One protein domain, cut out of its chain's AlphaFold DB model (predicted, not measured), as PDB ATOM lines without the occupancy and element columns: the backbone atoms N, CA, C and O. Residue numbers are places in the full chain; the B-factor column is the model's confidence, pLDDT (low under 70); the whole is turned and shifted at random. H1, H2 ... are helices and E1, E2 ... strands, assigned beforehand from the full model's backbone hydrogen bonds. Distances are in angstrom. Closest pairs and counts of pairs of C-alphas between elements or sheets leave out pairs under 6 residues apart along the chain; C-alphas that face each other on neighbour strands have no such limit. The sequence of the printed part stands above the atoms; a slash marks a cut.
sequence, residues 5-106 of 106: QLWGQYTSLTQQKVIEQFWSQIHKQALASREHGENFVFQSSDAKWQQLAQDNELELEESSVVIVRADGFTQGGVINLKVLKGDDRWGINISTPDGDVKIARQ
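This is residues 5 to 106 of the 106 residues of an uncharacterized protein of Vibrio rotiferianus (UniProt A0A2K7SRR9). What does one see first? A long helix, H1, lies slantwise over one face of a twisted four-stranded sheet, E2 E4 E5 E6, and its later residues pack on a small two-stranded sheet, E1 E3. Residues 5 to 11 of H1 stick out, and short H2 stands beside E2. What is it made of? The printed part has 102 residues, with two named helices and six named strands in the order H1 E1 H2 E2 E3 E4 E5 E6; the class is mixed and both sheets are antiparallel. It is compact, with a radius of gyration of the C-alphas of 13.9 A, and elongated, spanning 46 by 25 by 20 A.

How does H1, residues 5 to 35, stand to E4, residues 77 to 83? H1 is on the larger sheet at a height of 8.5 A, at 45 degrees to E4 on the local plane; their closest C-alphas, of Gln 15 and Val 83, are 7.4 A apart. What follows H1? E1, residues 40 to 42, pairs with E3, residues 66 to 68, N 40 and O 68 being 2.8 A apart; the closest C-alphas of H1 and E1, of Ala 30 and Phe 40, are 5.2 A apart. H2, residues 47 to 55, is at the larger sheet's level; its C-alpha closest to E2, residues 58 to 60, is that of Ala 53, 5.7 A from that of Glu 59. In H1 and H2 every O i to N i+4 pair is within hydrogen-bond range. How does the larger sheet pair? N 59 of E2 and O 82 of E4 are 2.8 A apart. E4, E5, residues 89 to 94, and E6, residues 101 to 105, form a meander of two hairpins, each strand the antiparallel neighbour of the one before, with N 79 and O 92 at 2.9 A and N 93 and O 102 at 2.8 A.

Where does H1 run? It runs 44.2 A from C-alpha 5 at (92.986, 21.344, 63.685) to C-alpha 35. How long are the longer strands? E4 measures 19.6 A and E5 16.3 A; E6 ends at C-alpha 105, (87.530, 15.909, 48.274).

How large is it? The two C-alphas farthest apart, of Gln 5 and Gly 37, are 47.6 A apart. Are there cuts, long links or weak places? The printed part has no cut and no long link; residues 5 to 11 have pLDDT under 70.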
ATOM      1  N   GLN A   5      93.935  22.405  64.082       53.91
ATOM      2  CA  GLN A   5      92.986  21.344  63.685       53.91
ATOM      3  C   GLN A   5      91.528  21.791  63.525       53.91
ATOM      4  O   GLN A   5      90.863  21.347  62.593       53.91
ATOM      5  N   LEU A   6      91.025  22.686  64.376       54.06
ATOM      6  CA  LEU A   6      89.608  23.074  64.335       54.06
ATOM      7  C   LEU A   6      89.269  23.957  63.122       54.06
ATOM      8  O   LEU A   6      88.200  23.807  62.540       54.06
ATOM      9  N   TRP A   7      90.196  24.817  62.687       52.31
ATOM     10  CA  TRP A   7      90.013  25.675  61.511       52.31
ATOM     11  C   TRP A   7      89.981  24.878  60.204       52.31
ATOM     12  O   TRP A   7      89.111  25.115  59.375       52.31
ATOM     13  N   GLY A   8      90.861  23.883  60.045       57.59
ATOM     14  CA  GLY A   8      90.853  23.006  58.868       57.59
ATOM     15  C   GLY A   8      89.565  22.184  58.749       57.59
ATOM     16  O   GLY A   8      89.004  22.064  57.660       57.59
ATOM     17  N   GLN A   9      89.045  21.677  59.875       60.97
ATOM     18  CA  GLN A   9      87.761  20.967  59.912       60.97
ATOM     19  C   GLN A   9      86.576  21.903  59.638       60.97
ATOM     20  O   GLN A   9      85.683  21.548  58.873       60.97
ATOM     21  N   TYR A  10      86.580  23.114  60.199       58.69
ATOM     22  CA  TYR A  10      85.525  24.102  59.969       58.69
ATOM     23  C   TYR A  10      85.460  24.561  58.505       58.69
ATOM     24  O   TYR A  10      84.373  24.614  57.923       58.69
ATOM     25  N   THR A  11      86.611  24.827  57.878       64.50
ATOM     26  CA  THR A  11      86.684  25.162  56.448       64.50
ATOM     27  C   THR A  11      86.173  24.007  55.590       64.50
ATOM     28  O   THR A  11      85.381  24.235  54.681       64.50
ATOM     29  N   SER A  12      86.529  22.763  55.924       73.62
ATOM     30  CA  SER A  12      86.028  21.577  55.217       73.62
ATOM     31  C   SER A  12      84.520  21.410  55.317       73.62
ATOM     32  O   SER A  12      83.874  21.137  54.310       73.62
ATOM     33  N   LEU A  13      83.948  21.599  56.505       78.25
ATOM     34  CA  LEU A  13      82.502  21.514  56.708       78.25
ATOM     35  C   LEU A  13      81.762  22.640  55.980       78.25
ATOM     36  O   LEU A  13      80.676  22.426  55.448       78.25
ATOM     37  N   THR A  14      82.348  23.836  55.942       82.62
ATOM     38  CA  THR A  14      81.767  24.983  55.234       82.62
ATOM     39  C   THR A  14      81.774  24.750  53.725       82.62
ATOM     40  O   THR A  14      80.743  24.921  53.083       82.62
ATOM     41  N   GLN A  15      82.892  24.280  53.165       84.38
ATOM     42  CA  GLN A  15      82.993  23.929  51.745       84.38
ATOM     43  C   GLN A  15      82.042  22.793  51.364       84.38
ATOM     44  O   GLN A  15      81.327  22.902  50.371       84.38
ATOM     45  N   GLN A  16      81.975  21.736  52.180       87.38
ATOM     46  CA  GLN A  16      81.051  20.631  51.942       87.38
ATOM     47  C   GLN A  16      79.600  21.121  51.876       87.38
ATOM     48  O   GLN A  16      78.880  20.749  50.956       87.38
ATOM     49  N   LYS A  17      79.185  22.014  52.786       88.38
ATOM     50  CA  LYS A  17      77.838  22.604  52.762       88.38
ATOM     51  C   LYS A  17      77.550  23.379  51.480       88.38
ATOM     52  O   LYS A  17      76.444  23.283  50.963       88.38
ATOM     53  N   VAL A  18      78.516  24.140  50.974       90.12
ATOM     54  CA  VAL A  18      78.369  24.886  49.712       90.12
ATOM     55  C   VAL A  18      78.165  23.921  48.539       90.12
ATOM     56  O   VAL A  18      77.273  24.113  47.716       90.12
ATOM     57  N   ILE A  19      78.923  22.824  48.503       90.88
ATOM     58  CA  ILE A  19      78.799  21.793  47.462       90.88
ATOM     59  C   ILE A  19      77.468  21.041  47.578       90.88
ATOM     60  O   ILE A  19      76.808  20.788  46.572       90.88
ATOM     61  N   GLU A  20      77.029  20.726  48.797       91.06
ATOM     62  CA  GLU A  20      75.716  20.130  49.060       91.06
ATOM     63  C   GLU A  20      74.571  21.057  48.623       91.06
ATOM     64  O   GLU A  20      73.578  20.590  48.061       91.06
ATOM     65  N   GLN A  21      74.706  22.370  48.833       92.00
ATOM     66  CA  GLN A  21      73.734  23.364  48.370       92.00
ATOM     67  C   GLN A  21      73.681  23.437  46.845       92.00
ATOM     68  O   GLN A  21      72.586  23.393  46.278       92.00
ATOM     69  N   PHE A  22      74.837  23.492  46.181       93.25
ATOM     70  CA  PHE A  22      74.935  23.430  44.724       93.25
ATOM     71  C   PHE A  22      74.261  22.161  44.176       93.25
ATOM     72  O   PHE A  22      73.372  22.239  43.324       93.25
ATOM     73  N   TRP A  23      74.593  20.995  44.740       93.31
ATOM     74  CA  TRP A  23      73.985  19.724  44.351       93.31
ATOM     75  C   TRP A  23      72.473  19.698  44.585       93.31
ATOM     76  O   TRP A  23      71.722  19.246  43.724       93.31
ATOM     77  N   SER A  24      71.994  20.219  45.717       92.38
ATOM     78  CA  SER A  24      70.560  20.267  46.022       92.38
ATOM     79  C   SER A  24      69.775  21.048  44.965       92.38
ATOM     80  O   SER A  24      68.663  20.653  44.608       92.38
ATOM     81  N   GLN A  25      70.343  22.130  44.428       93.50
ATOM     82  CA  GLN A  25      69.702  22.934  43.384       93.50
ATOM     83  C   GLN A  25      69.617  22.189  42.048       93.50
ATOM     84  O   GLN A  25      68.576  22.243  41.392       93.50
ATOM     85  N   ILE A  26      70.662  21.445  41.677       92.38
ATOM     86  CA  ILE A  26      70.654  20.558  40.503       92.38
ATOM     87  C   ILE A  26      69.629  19.439  40.696       92.38
ATOM     88  O   ILE A  26      68.767  19.225  39.845       92.38
ATOM     89  N   HIS A  27      69.676  18.763  41.844       91.00
ATOM     90  CA  HIS A  27      68.806  17.634  42.148       91.00
ATOM     91  C   HIS A  27      67.322  18.024  42.146       91.00
ATOM     92  O   HIS A  27      66.498  17.284  41.619       91.00
ATOM     93  N   LYS A  28      66.967  19.214  42.652       92.19
ATOM     94  CA  LYS A  28      65.592  19.738  42.566       92.19
ATOM     95  C   LYS A  28      65.107  19.881  41.126       92.19
ATOM     96  O   LYS A  28      63.954  19.578  40.848       92.19
ATOM     97  N   GLN A  29      65.970  20.331  40.219       91.81
ATOM     98  CA  GLN A  29      65.609  20.466  38.808       91.81
ATOM     99  C   GLN A  29      65.484  19.104  38.128       91.81
ATOM    100  O   GLN A  29      64.541  18.895  37.372       91.81
ATOM    101  N   ALA A  30      66.370  18.162  38.459       89.81
ATOM    102  CA  ALA A  30      66.264  16.786  37.989       89.81
ATOM    103  C   ALA A  30      64.962  16.114  38.448       89.81
ATOM    104  O   ALA A  30      64.290  15.457  37.652       89.81
ATOM    105  N   LEU A  31      64.580  16.319  39.713       88.50
ATOM    106  CA  LEU A  31      63.328  15.813  40.267       88.50
ATOM    107  C   LEU A  31      62.117  16.433  39.560       88.50
ATOM    108  O   LEU A  31      61.246  15.688  39.124       88.50
ATOM    109  N   ALA A  32      62.103  17.756  39.379       90.81
ATOM    110  CA  ALA A  32      61.019  18.445  38.683       90.81
ATOM    111  C   ALA A  32      60.845  17.923  37.245       90.81
ATOM    112  O   ALA A  32      59.735  17.569  36.858       90.81
ATOM    113  N   SER A  33      61.931  17.792  36.471       89.31
ATOM    114  CA  SER A  33      61.872  17.202  35.123       89.31
ATOM    115  C   SER A  33      61.279  15.793  35.146       89.31
ATOM    116  O   SER A  33      60.389  15.483  34.359       89.31
ATOM    117  N   ARG A  34      61.702  14.954  36.097       85.00
ATOM    118  CA  ARG A  34      61.177  13.594  36.244       85.00
ATOM    119  C   ARG A  34      59.688  13.575  36.607       85.00
ATOM    120  O   ARG A  34      58.957  12.757  36.057       85.00
ATOM    121  N   GLU A  35      59.230  14.452  37.499       87.56
ATOM    122  CA  GLU A  35      57.806  14.580  37.858       87.56
ATOM    123  C   GLU A  35      56.942  15.004  36.661       87.56
ATOM    124  O   GLU A  35      55.783  14.599  36.560       87.56
ATOM    125  N   HIS A  36      57.520  15.746  35.714       90.62
ATOM    126  CA  HIS A  36      56.890  16.096  34.440       90.62
ATOM    127  C   HIS A  36      57.043  15.022  33.345       90.62
ATOM    128  O   HIS A  36      56.528  15.197  32.241       90.62
ATOM    129  N   GLY A  37      57.694  13.889  33.638       88.69
ATOM    130  CA  GLY A  37      57.931  12.810  32.675       88.69
ATOM    131  C   GLY A  37      59.038  13.113  31.659       88.69
ATOM    132  O   GLY A  37      59.123  12.452  30.624       88.69
ATOM    133  N   GLU A  38      59.884  14.101  31.942       91.06
ATOM    134  CA  GLU A  38      60.978  14.543  31.085       91.06
ATOM    135  C   GLU A  38      62.325  13.980  31.555       91.06
ATOM    136  O   GLU A  38      62.528  13.645  32.726       91.06
ATOM    137  N   ASN A  39      63.279  13.898  30.627       91.94
ATOM    138  CA  ASN A  39      64.653  13.553  30.963       91.94
ATOM    139  C   ASN A  39      65.404  14.813  31.393       91.94
ATOM    140  O   ASN A  39      65.377  15.833  30.706       91.94
ATOM    141  N   PHE A  40      66.138  14.711  32.490       94.12
ATOM    142  CA  PHE A  40      67.076  15.727  32.924       94.12
ATOM    143  C   PHE A  40      68.481  15.393  32.430       94.12
ATOM    144  O   PHE A  40      68.929  14.250  32.536       94.12
ATOM    145  N   VAL A  41      69.192  16.399  31.924       94.38
ATOM    146  CA  VAL A  41      70.579  16.270  31.473       94.38
ATOM    147  C   VAL A  41      71.408  17.376  32.114       94.38
ATOM    148  O   VAL A  41      71.118  18.560  31.958       94.38
ATOM    149  N   PHE A  42      72.465  16.982  32.812       95.06
ATOM    150  CA  PHE A  42      73.487  17.873  33.336       95.06
ATOM    151  C   PHE A  42      74.761  17.738  32.504       95.06
ATOM    152  O   PHE A  42      75.283  16.637  32.323       95.06
ATOM    153  N   GLN A  43      75.274  18.871  32.027       94.62
ATOM    154  CA  GLN A  43      76.540  18.974  31.303       94.62
ATOM    155  C   GLN A  43      77.321  20.151  31.864       94.62
ATOM    156  O   GLN A  43      76.797  21.261  31.897       94.62
ATOM    157  N   SER A  44      78.575  19.951  32.269       92.88
ATOM    158  CA  SER A  44      79.339  21.049  32.868       92.88
ATOM    159  C   SER A  44      79.584  22.222  31.921       92.88
ATOM    160  O   SER A  44      79.789  23.332  32.386       92.88
ATOM    161  N   SER A  45      79.508  22.021  30.606       93.06
ATOM    162  CA  SER A  45      79.621  23.094  29.614       93.06
ATOM    163  C   SER A  45      78.382  23.991  29.501       93.06
ATOM    164  O   SER A  45      78.442  25.010  28.817       93.06
ATOM    165  N   ASP A  46      77.252  23.626  30.112       94.62
ATOM    166  CA  ASP A  46      76.039  24.444  30.066       94.62
ATOM    167  C   ASP A  46      76.222  25.718  30.906       94.62
ATOM    168  O   ASP A  46      76.533  25.668  32.102       94.62
ATOM    169  N   ALA A  47      75.988  26.873  30.278       93.94
ATOM    170  CA  ALA A  47      76.119  28.187  30.899       93.94
ATOM    171  C   ALA A  47      75.270  28.321  32.172       93.94
ATOM    172  O   ALA A  47      75.679  28.990  33.118       93.94
ATOM    173  N   LYS A  48      74.112  27.651  32.228       94.56
ATOM    174  CA  LYS A  48      73.248  27.648  33.410       94.56
ATOM    175  C   LYS A  48      73.938  27.028  34.626       94.56
ATOM    176  O   LYS A  48      73.840  27.568  35.725       94.56
ATOM    177  N   TRP A  49      74.625  25.902  34.438       94.75
ATOM    178  CA  TRP A  49      75.310  25.195  35.524       94.75
ATOM    179  C   TRP A  49      76.620  25.874  35.909       94.75
ATOM    180  O   TRP A  49      76.949  25.918  37.092       94.75
ATOM    181  N   GLN A  50      77.312  26.464  34.934       94.38
ATOM    182  CA  GLN A  50      78.472  27.321  35.174       94.38
ATOM    183  C   GLN A  50      78.105  28.541  36.026       94.38
ATOM    184  O   GLN A  50      78.746  28.791  37.044       94.38
ATOM    185  N   GLN A  51      77.032  29.255  35.670       94.50
ATOM    186  CA  GLN A  51      76.556  30.393  36.457       94.50
ATOM    187  C   GLN A  51      76.131  29.959  37.862       94.50
ATOM    188  O   GLN A  51      76.529  30.579  38.842       94.50
ATOM    189  N   LEU A  52      75.394  28.848  37.973       93.81
ATOM    190  CA  LEU A  52      74.986  28.308  39.268       93.81
ATOM    191  C   LEU A  52      76.194  27.981  40.161       93.81
ATOM    192  O   LEU A  52      76.143  28.225  41.364       93.81
ATOM    193  N   ALA A  53      77.273  27.431  39.601       93.75
ATOM    194  CA  ALA A  53      78.496  27.174  40.354       93.75
ATOM    195  C   ALA A  53      79.119  28.487  40.850       93.75
ATOM    196  O   ALA A  53      79.387  28.614  42.046       93.75
ATOM    197  N   GLN A  54      79.246  29.487  39.973       93.31
ATOM    198  CA  GLN A  54      79.796  30.801  40.324       93.31
ATOM    199  C   GLN A  54      78.989  31.500  41.424       93.31
ATOM    200  O   GLN A  54      79.577  32.035  42.365       93.31
ATOM    201  N   ASP A  55      77.656  31.431  41.361       92.69
ATOM    202  CA  ASP A  55      76.755  31.995  42.376       92.69
ATOM    203  C   ASP A  55      76.957  31.346  43.762       92.69
ATOM    204  O   ASP A  55      76.662  31.959  44.788       92.69
ATOM    205  N   ASN A  56      77.485  30.117  43.802       89.75
ATOM    206  CA  ASN A  56      77.839  29.386  45.022       89.75
ATOM    207  C   ASN A  56      79.342  29.477  45.360       89.75
ATOM    208  O   ASN A  56      79.825  28.715  46.187       89.75
ATOM    209  N   GLU A  57      80.098  30.393  44.750       91.38
ATOM    210  CA  GLU A  57      81.555  30.522  44.933       91.38
ATOM    211  C   GLU A  57      82.362  29.272  44.513       91.38
ATOM    212  O   GLU A  57      83.433  28.980  45.062       91.38
ATOM    213  N   LEU A  58      81.851  28.534  43.526       93.12
ATOM    214  CA  LEU A  58      82.469  27.351  42.934       93.12
ATOM    215  C   LEU A  58      82.816  27.598  41.460       93.12
ATOM    216  O   LEU A  58      82.170  28.373  40.759       93.12
ATOM    217  N   GLU A  59      83.814  26.879  40.971       94.19
ATOM    218  CA  GLU A  59      84.126  26.735  39.555       94.19
ATOM    219  C   GLU A  59      83.796  25.304  39.134       94.19
ATOM    220  O   GLU A  59      84.210  24.341  39.787       94.19
ATOM    221  N   LEU A  60      83.009  25.167  38.069       94.31
ATOM    222  CA  LEU A  60      82.609  23.874  37.533       94.31
ATOM    223  C   LEU A  60      83.605  23.448  36.451       94.31
ATOM    224  O   LEU A  60      83.645  24.029  35.366       94.31
ATOM    225  N   GLU A  61      84.397  22.424  36.755       94.56
ATOM    226  CA  GLU A  61      85.413  21.888  35.851       94.56
ATOM    227  C   GLU A  61      84.792  20.881  34.854       94.56
ATOM    228  O   GLU A  61      83.614  20.495  34.936       94.56
ATOM    229  N   GLU A  62      85.586  20.434  33.876       93.50
ATOM    230  CA  GLU A  62      85.179  19.370  32.953       93.50
ATOM    231  C   GLU A  62      84.711  18.140  33.744       93.50
ATOM    232  O   GLU A  62      85.385  17.667  34.659       93.50
ATOM    233  N   SER A  63      83.511  17.660  33.430       93.06
ATOM    234  CA  SER A  63      82.782  16.690  34.243       93.06
ATOM    235  C   SER A  63      82.053  15.693  33.356       93.06
ATOM    236  O   SER A  63      81.801  15.945  32.177       93.06
ATOM    237  N   SER A  64      81.666  14.562  33.939       93.31
ATOM    238  CA  SER A  64      80.800  13.602  33.258       93.31
ATOM    239  C   SER A  64      79.422  14.208  32.987       93.31
ATOM    240  O   SER A  64      78.887  14.958  33.806       93.31
ATOM    241  N   VAL A  65      78.816  13.828  31.864       93.06
ATOM    242  CA  VAL A  65      77.398  14.104  31.612       93.06
ATOM    243  C   VAL A  65      76.562  13.208  32.519       93.06
ATOM    244  O   VAL A  65      76.739  11.990  32.505       93.06
ATOM    245  N   VAL A  66      75.644  13.804  33.277       93.44
ATOM    246  CA  VAL A  66      74.714  13.073  34.148       93.44
ATOM    247  C   VAL A  66      73.323  13.149  33.540       93.44
ATOM    248  O   VAL A  66      72.858  14.233  33.189       93.44
ATOM    249  N   ILE A  67      72.654  12.008  33.404       92.69
ATOM    250  CA  ILE A  67      71.315  11.928  32.808       92.69
ATOM    251  C   ILE A  67      70.384  11.251  33.801       92.69
ATOM    252  O   ILE A  67      70.658  10.131  34.220       92.69
ATOM    253  N   VAL A  68      69.271  11.896  34.136       91.56
ATOM    254  CA  VAL A  68      68.194  11.294  34.929       91.56
ATOM    255  C   VAL A  68      66.988  11.133  34.021       91.56
ATOM    256  O   VAL A  68      66.469  12.106  33.476       91.56
ATOM    257  N   ARG A  69      66.564   9.892  33.813       91.62
ATOM    258  CA  ARG A  69      65.441   9.558  32.938       91.62
ATOM    259  C   ARG A  69      64.130   9.529  33.719       91.62
ATOM    260  O   ARG A  69      64.109   9.284  34.927       91.62
ATOM    261  N   ALA A  70      63.023   9.720  33.007       88.50
ATOM    262  CA  ALA A  70      61.681   9.694  33.593       88.50
ATOM    263  C   ALA A  70      61.322   8.351  34.270       88.50
ATOM    264  O   ALA A  70      60.540   8.324  35.217       88.50
ATOM    265  N   ASP A  71      61.925   7.240  33.827       85.88
ATOM    266  CA  ASP A  71      61.748   5.900  34.411       85.88
ATOM    267  C   ASP A  71      62.558   5.674  35.701       85.88
ATOM    268  O   ASP A  71      62.477   4.603  36.297       85.88
ATOM    269  N   GLY A  72      63.314   6.678  36.159       81.25
ATOM    270  CA  GLY A  72      64.136   6.608  37.366       81.25
ATOM    271  C   GLY A  72      65.555   6.095  37.128       81.25
ATOM    272  O   GLY A  72      66.342   6.074  38.071       81.25
ATOM    273  N   PHE A  73      65.915   5.736  35.892       89.69
ATOM    274  CA  PHE A  73      67.291   5.377  35.567       89.69
ATOM    275  C   PHE A  73      68.188   6.618  35.555       89.69
ATOM    276  O   PHE A  73      67.924   7.585  34.835       89.69
ATOM    277  N   THR A  74      69.293   6.553  36.291       91.69
ATOM    278  CA  THR A  74      70.325   7.587  36.328       91.69
ATOM    279  C   THR A  74      71.604   7.076  35.681       91.69
ATOM    280  O   THR A  74      72.229   6.137  36.170       91.69
ATOM    281  N   GLN A  75      72.029   7.723  34.599       92.88
ATOM    282  CA  GLN A  75      73.400   7.618  34.118       92.88
ATOM    283  C   GLN A  75      74.255   8.575  34.944       92.88
ATOM    284  O   GLN A  75      74.224   9.790  34.741       92.88
ATOM    285  N   GLY A  76      74.968   8.006  35.909       90.38
ATOM    286  CA  GLY A  76      75.856   8.721  36.808       90.38
ATOM    287  C   GLY A  76      77.226   9.034  36.205       90.38
ATOM    288  O   GLY A  76      77.515   8.756  35.041       90.38
ATOM    289  N   GLY A  77      78.081   9.619  37.033       91.62
ATOM    290  CA  GLY A  77      79.408  10.096  36.674       91.62
ATOM    291  C   GLY A  77      79.980  10.980  37.774       91.62
ATOM    292  O   GLY A  77      79.464  11.000  38.893       91.62
ATOM    293  N   VAL A  78      81.042  11.716  37.460       94.00
ATOM    294  CA  VAL A  78      81.674  12.636  38.413       94.00
ATOM    295  C   VAL A  78      81.470  14.075  37.962       94.00
ATOM    296  O   VAL A  78      81.797  14.418  36.824       94.00
ATOM    297  N   ILE A  79      80.943  14.901  38.865       94.00
ATOM    298  CA  ILE A  79      80.917  16.359  38.731       94.00
ATOM    299  C   ILE A  79      82.104  16.920  39.509       94.00
ATOM    300  O   ILE A  79      82.163  16.766  40.730       94.00
ATOM    301  N   ASN A  80      83.039  17.541  38.797       95.00
ATOM    302  CA  ASN A  80      84.257  18.120  39.348       95.00
ATOM    303  C   ASN A  80      84.038  19.604  39.659       95.00
ATOM    304  O   ASN A  80      83.556  20.369  38.820       95.00
ATOM    305  N   LEU A  81      84.373  19.998  40.883       93.44
ATOM    306  CA  LEU A  81      84.164  21.337  41.416       93.44
ATOM    307  C   LEU A  81      85.438  21.836  42.085       93.44
ATOM    308  O   LEU A  81      86.055  21.123  42.878       93.44
ATOM    309  N   LYS A  82      85.767  23.102  41.853       92.94
ATOM    310  CA  LYS A  82      86.831  23.815  42.558       92.94
ATOM    311  C   LYS A  82      86.242  24.946  43.393       92.94
ATOM    312  O   LYS A  82      85.385  25.689  42.931       92.94
ATOM    313  N   VAL A  83      86.697  25.097  44.634       89.81
ATOM    314  CA  VAL A  83      86.281  26.223  45.489       89.81
ATOM    315  C   VAL A  83      87.059  27.476  45.089       89.81
ATOM    316  O   VAL A  83      88.283  27.467  45.158       89.81
ATOM    317  N   LEU A  84      86.381  28.576  44.735       86.25
ATOM    318  CA  LEU A  84      87.053  29.808  44.275       86.25
ATOM    319  C   LEU A  84      87.927  30.457  45.357       86.25
ATOM    320  O   LEU A  84      88.983  31.017  45.073       86.25
ATOM    321  N   LYS A  85      87.506  30.369  46.623       82.06
ATOM    322  CA  LYS A  85      88.255  30.864  47.793       82.06
ATOM    323  C   LYS A  85      89.277  29.841  48.321       82.06
ATOM    324  O   LYS A  85      89.483  29.741  49.531       82.06
ATOM    325  N   GLY A  86      89.892  29.061  47.437       72.50
ATOM    326  CA  GLY A  86      90.892  28.054  47.783       72.50
ATOM    327  C   GLY A  86      91.449  27.326  46.559       72.50
ATOM    328  O   GLY A  86      91.222  27.725  45.422       72.50
ATOM    329  N   ASP A  87      92.192  26.250  46.813       78.56
ATOM    330  CA  ASP A  87      92.640  25.305  45.774       78.56
ATOM    331  C   ASP A  87      92.073  23.894  46.012       78.56
ATOM    332  O   ASP A  87      92.523  22.910  45.432       78.56
ATOM    333  N   ASP A  88      91.079  23.790  46.901       87.50
ATOM    334  CA  ASP A  88      90.420  22.529  47.209       87.50
ATOM    335  C   ASP A  88      89.512  22.117  46.047       87.50
ATOM    336  O   ASP A  88      88.621  22.868  45.627       87.50
ATOM    337  N   ARG A  89      89.717  20.886  45.577       91.38
ATOM    338  CA  ARG A  89      88.883  20.230  44.574       91.38
ATOM    339  C   ARG A  89      87.975  19.195  45.207       91.38
ATOM    340  O   ARG A  89      88.323  18.527  46.184       91.38
ATOM    341  N   TRP A  90      86.795  19.066  44.628       93.50
ATOM    342  CA  TRP A  90      85.742  18.199  45.108       93.50
ATOM    343  C   TRP A  90      85.074  17.476  43.948       93.50
ATOM    344  O   TRP A  90      84.859  18.040  42.879       93.50
ATOM    345  N   GLY A  91      84.703  16.226  44.195       93.25
ATOM    346  CA  GLY A  91      83.946  15.396  43.275       93.25
ATOM    347  C   GLY A  91      82.593  15.025  43.865       93.25
ATOM    348  O   GLY A  91      82.516  14.461  44.962       93.25
ATOM    349  N   ILE A  92      81.525  15.289  43.114       92.81
ATOM    350  CA  ILE A  92      80.208  14.694  43.350       92.81
ATOM    351  C   ILE A  92      80.120  13.450  42.470       92.81
ATOM    352  O   ILE A  92      79.978  13.545  41.253       92.81
ATOM    353  N   ASN A  93      80.231  12.279  43.089       93.00
ATOM    354  CA  ASN A  93      80.119  10.994  42.413       93.00
ATOM    355  C   ASN A  93      78.664  10.547  42.446       93.00
ATOM    356  O   ASN A  93      78.126  10.311  43.525       93.00
ATOM    357  N   ILE A  94      78.050  10.418  41.278       92.62
ATOM    358  CA  ILE A  94      76.686   9.920  41.112       92.62
ATOM    359  C   ILE A  94      76.783   8.508  40.550       92.62
ATOM    360  O   ILE A  94      77.431   8.286  39.529       92.62
ATOM    361  N   SER A  95      76.163   7.550  41.226       90.31
ATOM    362  CA  SER A  95      76.243   6.136  40.868       90.31
ATOM    363  C   SER A  95      75.123   5.756  39.906       90.31
ATOM    364  O   SER A  95      73.973   6.140  40.088       90.31
ATOM    365  N   THR A  96      75.450   4.960  38.897       89.75
ATOM    366  CA  THR A  96      74.460   4.280  38.050       89.75
ATOM    367  C   THR A  96      74.034   2.971  38.731       89.75
ATOM    368  O   THR A  96      74.906   2.305  39.294       89.75
ATOM    369  N   PRO A  97      72.765   2.531  38.635       87.12
ATOM    370  CA  PRO A  97      71.633   3.174  37.954       87.12
ATOM    371  C   PRO A  97      70.758   4.045  38.866       87.12
ATOM    372  O   PRO A  97      69.917   4.783  38.362       87.12
ATOM    373  N   ASP A  98      70.935   3.957  40.182       81.88
ATOM    374  CA  ASP A  98      69.982   4.500  41.159       81.88
ATOM    375  C   ASP A  98      70.217   5.981  41.491       81.88
ATOM    376  O   ASP A  98      69.364   6.641  42.081       81.88
ATOM    377  N   GLY A  99      71.362   6.532  41.079       84.06
ATOM    378  CA  GLY A  99      71.716   7.925  41.315       84.06
ATOM    379  C   GLY A  99      72.278   8.196  42.709       84.06
ATOM    380  O   GLY A  99      72.256   9.347  43.133       84.06
ATOM    381  N   ASP A 100      72.786   7.186  43.428       88.81
ATOM    382  CA  ASP A 100      73.418   7.382  44.741       88.81
ATOM    383  C   ASP A 100      74.585   8.370  44.665       88.81
ATOM    384  O   ASP A 100      75.522   8.189  43.881       88.81
ATOM    385  N   VAL A 101      74.548   9.389  45.525       89.25
ATOM    386  CA  VAL A 101      75.505  10.499  45.518       89.25
ATOM    387  C   VAL A 101      76.511  10.364  46.654       89.25
ATOM    388  O   VAL A 101      76.144  10.193  47.817       89.25
ATOM    389  N   LYS A 102      77.795  10.525  46.328       91.25
ATOM    390  CA  LYS A 102      78.891  10.659  47.294       91.25
ATOM    391  C   LYS A 102      79.704  11.908  46.988       91.25
ATOM    392  O   LYS A 102      80.262  12.037  45.902       91.25
ATOM    393  N   ILE A 103      79.799  12.801  47.968       89.31
ATOM    394  CA  ILE A 103      80.591  14.030  47.885       89.31
ATOM    395  C   ILE A 103      81.900  13.795  48.629       89.31
ATOM    396  O   ILE A 103      81.888  13.432  49.806       89.31
ATOM    397  N   ALA A 104      83.026  13.979  47.946       88.00
ATOM    398  CA  ALA A 104      84.349  13.808  48.533       88.00
ATOM    399  C   ALA A 104      85.342  14.818  47.954       88.00
ATOM    400  O   ALA A 104      85.202  15.259  46.815       88.00
ATOM    401  N   ARG A 105      86.356  15.164  48.749       86.31
ATOM    402  CA  ARG A 105      87.530  15.909  48.274       86.31
ATOM    403  C   ARG A 105      88.374  15.029  47.354       86.31
ATOM    404  O   ARG A 105      88.433  13.817  47.576       86.31
ATOM    405  N   GLN A 106      88.999  15.645  46.353       81.31
ATOM    406  CA  GLN A 106      89.923  14.999  45.413       81.31
ATOM    407  C   GLN A 106      91.382  15.257  45.782       81.31
ATOM    408  O   GLN A 106      91.668  16.337  46.346       81.31
TER     409      GLN A 106